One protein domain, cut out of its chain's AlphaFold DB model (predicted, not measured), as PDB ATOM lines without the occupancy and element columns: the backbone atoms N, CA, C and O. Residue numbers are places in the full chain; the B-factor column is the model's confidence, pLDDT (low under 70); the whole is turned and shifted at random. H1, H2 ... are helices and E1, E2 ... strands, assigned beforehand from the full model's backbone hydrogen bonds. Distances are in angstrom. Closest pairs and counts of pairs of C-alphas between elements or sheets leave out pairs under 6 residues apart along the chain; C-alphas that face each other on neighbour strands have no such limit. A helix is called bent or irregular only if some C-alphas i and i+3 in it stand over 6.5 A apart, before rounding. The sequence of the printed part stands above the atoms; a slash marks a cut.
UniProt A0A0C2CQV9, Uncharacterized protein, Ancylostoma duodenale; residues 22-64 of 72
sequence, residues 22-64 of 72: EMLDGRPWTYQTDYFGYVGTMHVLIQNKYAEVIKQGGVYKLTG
ATOM      1  N   GLU A  22     191.356 132.319  85.800       90.31
ATOM      2  CA  GLU A  22     190.978 132.115  84.411       90.31
ATOM      3  C   GLU A  22     190.904 133.446  83.656       90.31
ATOM      4  O   GLU A  22     191.406 133.530  82.537       90.31
ATOM      5  N   MET A  23     190.376 134.504  84.284       90.25
ATOM      6  CA  MET A  23     190.363 135.861  83.718       90.25
ATOM      7  C   MET A  23     191.778 136.413  83.513       90.25
ATOM      8  O   MET A  23     192.061 137.023  82.478       90.25
ATOM      9  N   LEU A  24     192.678 136.174  84.472       88.12
ATOM     10  CA  LEU A  24     194.079 136.595  84.389       88.12
ATOM     11  C   LEU A  24     194.831 135.862  83.270       88.12
ATOM     12  O   LEU A  24     195.634 136.476  82.569       88.12
ATOM     13  N   ASP A  25     194.531 134.577  83.075       88.00
ATOM     14  CA  ASP A  25     195.072 133.756  81.987       88.00
ATOM     15  C   ASP A  25     194.392 133.994  80.625       88.00
ATOM     16  O   ASP A  25     194.831 133.433  79.621       88.00
ATOM     17  N   GLY A  26     193.308 134.775  80.572       87.81
ATOM     18  CA  GLY A  26     192.506 134.956  79.357       87.81
ATOM     19  C   GLY A  26     191.748 133.695  78.918       87.81
ATOM     20  O   GLY A  26     191.387 133.563  77.750       87.81
ATOM     21  N   ARG A  27     191.517 132.754  79.839       90.00
ATOM     22  CA  ARG A  27     190.770 131.516  79.597       90.00
ATOM     23  C   ARG A  27     189.264 131.738  79.780       90.00
ATOM     24  O   ARG A  27     188.862 132.592  80.573       90.00
ATOM     25  N   PRO A  28     188.419 130.963  79.077       90.94
ATOM     26  CA  PRO A  28     186.981 131.003  79.295       90.94
ATOM     27  C   PRO A  28     186.627 130.548  80.713       90.94
ATOM     28  O   PRO A  28     187.170 129.562  81.218       90.94
ATOM     29  N   TRP A  29     185.691 131.256  81.338       90.12
ATOM     30  CA  TRP A  29     185.219 131.001  82.696       90.12
ATOM     31  C   TRP A  29     183.686 130.963  82.749       90.12
ATOM     32  O   TRP A  29     182.987 131.453  81.863       90.12
ATOM     33  N   THR A  30     183.160 130.315  83.780       90.50
ATOM     34  CA  THR A  30     181.732 130.183  84.090       90.50
ATOM     35  C   THR A  30     181.510 130.507  85.566       90.50
ATOM     36  O   THR A  30     181.520 131.666  85.956       90.50
ATOM     37  N   TYR A  31     181.385 129.496  86.419       88.75
ATOM     38  CA  TYR A  31     181.140 129.655  87.851       88.75
ATOM     39  C   TYR A  31     182.415 129.930  88.660       88.75
ATOM     40  O   TYR A  31     182.334 130.278  89.833       88.75
ATOM     41  N   GLN A  32     183.600 129.779  88.058       89.00
ATOM     42  CA  GLN A  32     184.899 129.959  88.720       89.00
ATOM     43  C   GLN A  32     185.043 131.347  89.354       89.00
ATOM     44  O   GLN A  32     185.641 131.472  90.422       89.00
ATOM     45  N   THR A  33     184.452 132.376  88.740       89.62
ATOM     46  CA  THR A  33     184.518 133.744  89.263       89.62
ATOM     47  C   THR A  33     183.819 133.884  90.617       89.62
ATOM     48  O   THR A  33     184.340 134.562  91.501       89.62
ATOM     49  N   ASP A  34     182.701 133.182  90.824       89.88
ATOM     50  CA  ASP A  34     181.961 133.225  92.089       89.88
ATOM     51  C   ASP A  34     182.736 132.510  93.199       89.88
ATOM     52  O   ASP A  34     182.810 132.998  94.328       89.88
ATOM     53  N   TYR A  35     183.385 131.385  92.876       90.56
ATOM     54  CA  TYR A  35     184.275 130.696  93.817       90.56
ATOM     55  C   TYR A  35     185.462 131.573  94.216       90.56
ATOM     56  O   TYR A  35     185.830 131.616  95.392       90.56
ATOM     57  N   PHE A  36     186.040 132.299  93.257       90.56
ATOM     58  CA  PHE A  36     187.117 133.243  93.532       90.56
ATOM     59  C   PHE A  36     186.652 134.374  94.456       90.56
ATOM     60  O   PHE A  36     187.310 134.651  95.459       90.56
ATOM     61  N   GLY A  37     185.485 134.965  94.176       89.62
ATOM     62  CA  GLY A  37     184.875 135.991  95.021       89.62
ATOM     63  C   GLY A  37     184.598 135.495  96.441       89.62
ATOM     64  O   GLY A  37     184.971 136.160  97.406       89.62
ATOM     65  N   TYR A  38     184.036 134.292  96.585       91.69
ATOM     66  CA  TYR A  38     183.772 133.668  97.884       91.69
ATOM     67  C   TYR A  38     185.050 133.501  98.722       91.69
ATOM     68  O   TYR A  38     185.107 133.936  99.875       91.69
ATOM     69  N   VAL A  39     186.107 132.934  98.131       89.69
ATOM     70  CA  VAL A  39     187.407 132.776  98.806       89.69
ATOM     71  C   VAL A  39     188.038 134.139  99.111       89.69
ATOM     72  O   VAL A  39     188.600 134.325 100.192       89.69
ATOM     73  N   GLY A  40     187.906 135.111  98.206       89.75
ATOM     74  CA  GLY A  40     188.347 136.489  98.414       89.75
ATOM     75  C   GLY A  40     187.668 137.149  99.617       89.75
ATOM     76  O   GLY A  40     188.345 137.747 100.456       89.75
ATOM     77  N   THR A  41     186.352 136.977  99.774       90.62
ATOM     78  CA  THR A  41     185.614 137.459 100.951       90.62
ATOM     79  C   THR A  41     186.089 136.774 102.229       90.62
ATOM     80  O   THR A  41     186.369 137.452 103.217       90.62
ATOM     81  N   MET A  42     186.254 135.447 102.220       89.44
ATOM     82  CA  MET A  42     186.794 134.722 103.379       89.44
ATOM     83  C   MET A  42     188.193 135.216 103.767       89.44
ATOM     84  O   MET A  42     188.492 135.361 104.951       89.44
ATOM     85  N   HIS A  43     189.045 135.514 102.783       87.75
ATOM     86  CA  HIS A  43     190.377 136.056 103.026       87.75
ATOM     87  C   HIS A  43     190.326 137.408 103.744       87.75
ATOM     88  O   HIS A  43     191.069 137.619 104.703       87.75
ATOM     89  N   VAL A  44     189.423 138.299 103.325       88.88
ATOM     90  CA  VAL A  44     189.208 139.586 104.002       88.88
ATOM     91  C   VAL A  44     188.755 139.365 105.442       88.88
ATOM     92  O   VAL A  44     189.301 139.996 106.341       88.88
ATOM     93  N   LEU A  45     187.837 138.431 105.697       89.38
ATOM     94  CA  LEU A  45     187.370 138.143 107.058       89.38
ATOM     95  C   LEU A  45     188.480 137.592 107.970       89.38
ATOM     96  O   LEU A  45     188.518 137.915 109.154       89.38
ATOM     97  N   ILE A  46     189.393 136.777 107.433       85.81
ATOM     98  CA  ILE A  46     190.459 136.129 108.218       85.81
ATOM     99  C   ILE A  46     191.676 137.045 108.403       85.81
ATOM    100  O   ILE A  46     192.284 137.063 109.473       85.81
ATOM    101  N   GLN A  47     192.078 137.776 107.359       82.31
ATOM    102  CA  GLN A  47     193.330 138.543 107.342       82.31
ATOM    103  C   GLN A  47     193.136 140.062 107.393       82.31
ATOM    104  O   GLN A  47     194.125 140.792 107.495       82.31
ATOM    105  N   ASN A  48     191.890 140.541 107.310       85.69
ATOM    106  CA  ASN A  48     191.531 141.957 107.208       85.69
ATOM    107  C   ASN A  48     192.266 142.692 106.069       85.69
ATOM    108  O   ASN A  48     192.628 143.864 106.180       85.69
ATOM    109  N   LYS A  49     192.554 141.967 104.983       84.19
ATOM    110  CA  LYS A  49     193.242 142.454 103.784       84.19
ATOM    111  C   LYS A  49     192.602 141.847 102.545       84.19
ATOM    112  O   LYS A  49     192.188 140.687 102.565       84.19
ATOM    113  N   TYR A  50     192.567 142.614 101.461       86.31
ATOM    114  CA  TYR A  50     192.146 142.102 100.162       86.31
ATOM    115  C   TYR A  50     193.067 140.972  99.704       86.31
ATOM    116  O   TYR A  50     194.284 141.043  99.883       86.31
ATOM    117  N   ALA A  51     192.463 139.923  99.150       85.25
ATOM    118  CA  ALA A  51     193.193 138.814  98.568       85.25
ATOM    119  C   ALA A  51     193.961 139.298  97.336       85.25
ATOM    120  O   ALA A  51     193.399 139.926  96.445       85.25
ATOM    121  N   GLU A  52     195.246 138.981  97.282       86.94
ATOM    122  CA  GLU A  52     196.064 139.142  96.087       86.94
ATOM    123  C   GLU A  52     196.528 137.758  95.660       86.94
ATOM    124  O   GLU A  52     196.868 136.935  96.508       86.94
ATOM    125  N   VAL A  53     196.526 137.480  94.359       87.88
ATOM    126  CA  VAL A  53     196.973 136.193  93.824       87.88
ATOM    127  C   VAL A  53     198.201 136.363  92.951       87.88
ATOM    128  O   VAL A  53     198.269 137.250  92.105       87.88
ATOM    129  N   ILE A  54     199.170 135.475  93.147       87.75
ATOM    130  CA  ILE A  54     200.395 135.396  92.358       87.75
ATOM    131  C   ILE A  54     200.484 134.033  91.687       87.75
ATOM    132  O   ILE A  54     200.200 132.996  92.290       87.75
ATOM    133  N   LYS A  55     200.898 134.026  90.421       88.06
ATOM    134  CA  LYS A  55     201.133 132.795  89.669       88.06
ATOM    135  C   LYS A  55     202.561 132.315  89.936       88.06
ATOM    136  O   LYS A  55     203.518 132.959  89.518       88.06
ATOM    137  N   GLN A  56     202.710 131.187  90.630       86.88
ATOM    138  CA  GLN A  56     204.003 130.547  90.894       86.88
ATOM    139  C   GLN A  56     203.983 129.100  90.398       86.88
ATOM    140  O   GLN A  56     203.155 128.304  90.835       86.88
ATOM    141  N   GLY A  57     204.894 128.747  89.485       83.75
ATOM    142  CA  GLY A  57     204.998 127.380  88.958       83.75
ATOM    143  C   GLY A  57     203.731 126.891  88.243       83.75
ATOM    144  O   GLY A  57     203.407 125.713  88.311       83.75
ATOM    145  N   GLY A  58     202.973 127.802  87.621       83.31
ATOM    146  CA  GLY A  58     201.705 127.484  86.951       83.31
ATOM    147  C   GLY A  58     200.481 127.416  87.871       83.31
ATOM    148  O   GLY A  58     199.369 127.288  87.368       83.31
ATOM    149  N   VAL A  59     200.655 127.564  89.189       85.81
ATOM    150  CA  VAL A  59     199.562 127.546  90.173       85.81
ATOM    151  C   VAL A  59     199.357 128.944  90.755       85.81
ATOM    152  O   VAL A  59     200.321 129.634  91.095       85.81
ATOM    153  N   TYR A  60     198.099 129.363  90.889       86.69
ATOM    154  CA  TYR A  60     197.748 130.604  91.577       86.69
ATOM    155  C   TYR A  60     197.756 130.391  93.089       86.69
ATOM    156  O   TYR A  60     197.097 129.488  93.605       86.69
ATOM    157  N   LYS A  61     198.512 131.225  93.801       86.31
ATOM    158  CA  LYS A  61     198.604 131.219  95.263       86.31
ATOM    159  C   LYS A  61     198.206 132.579  95.813       86.31
ATOM    160  O   LYS A  61     198.512 133.598  95.200       86.31
ATOM    161  N   LEU A  62     197.570 132.584  96.979       84.31
ATOM    162  CA  LEU A  62     197.292 133.809  97.724       84.31
ATOM    163  C   LEU A  62     198.598 134.403  98.266       84.31
ATOM    164  O   LEU A  62     199.436 133.692  98.827       84.31
ATOM    165  N   THR A  63     198.758 135.709  98.104       78.75
ATOM    166  CA  THR A  63     199.852 136.488  98.672       78.75
ATOM    167  C   THR A  63     199.568 136.719 100.147       78.75
ATOM    168  O   THR A  63     198.641 137.436 100.514       78.75
ATOM    169  N   GLY A  64     200.388 136.124 101.006       71.88
ATOM    170  CA  GLY A  64     200.294 136.315 102.447       71.88
ATOM    171  C   GLY A  64     200.328 134.997 103.201       71.88
ATOM    172  O   GLY A  64     199.731 133.998 102.807       71.88
TER     173      GLY A  64
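AT A GLANCE: This is residues 22 to 64 of the 72 residues of an uncharacterized protein of Ancylostoma duodenale (UniProt A0A0C2CQV9). One helix, H1, runs along one long edge of a flat model, and a small two-stranded hairpin, E1 and E2, lies on the other side of a gap, with H1 and E2 apart. Residues 22 to 31 curl into a loop at the end of H1 where it begins, and residues 48 to 52 fold back from its other end to the hairpin. The printed part has 43 residues, with one named helix and two named strands in the order H1, E1, E2; the sheet has the order E1, E2 and is antiparallel, and the class is mixed, helices and strands. The whole is only just compact, close to loose, with a radius of gyration of the C-alphas of 11.1 A, and its C-alphas span 30 by 24 by 10 A.

IN THESE COORDINATES: The printed part begins at Glu 22, with its C-alpha at (190.978, 132.115, 84.411), and residues 22 to 31 come before the first named element. H1 is residues 32 to 47, 22.2 A from first to last C-alpha, and is not bent; it begins with C-alpha 32 at (184.899, 129.959, 88.720). E1 is residues 53 to 56, 9.5 A long from first to last C-alpha. E2 is residues 59 to 62, 10.1 A long, and ends with C-alpha 62 at (197.292, 133.809, 97.724). Residues 63 and 64 follow it.

HOW THE PARTS SIT: In H1 every pair of O i and N i+4 is within hydrogen-bond range. A tight link of 5 residues joins H1 to E1, and a tight link of 2 residues joins E1 to E2. E1 and E2 form a hairpin, antiparallel neighbours with 141 degrees between their N-to-C directions. Among the C-alphas that face each other, those of Val 53 and Leu 62 are 4.6 A apart and those of Lys 55 and Tyr 60 are 4.5 A apart. N 54 and O 61 are 2.9 A apart, within hydrogen-bond range, and so are N 59 and O 56, at 3.1 A. H1 and E2 are apart, with no C-alpha of the one within 8 A of the other.

THE WHOLE: The two C-alphas farthest apart are those of Pro 28 and Asn 48, at 30.3 A. The C-alphas of Glu 22 and Gly 64, the first and last printed residues, are 20.7 A apart. The printed part has no cut, and neither of its two links is long. The mean pLDDT of the printed part is 87.4, and no printed residue is under 70.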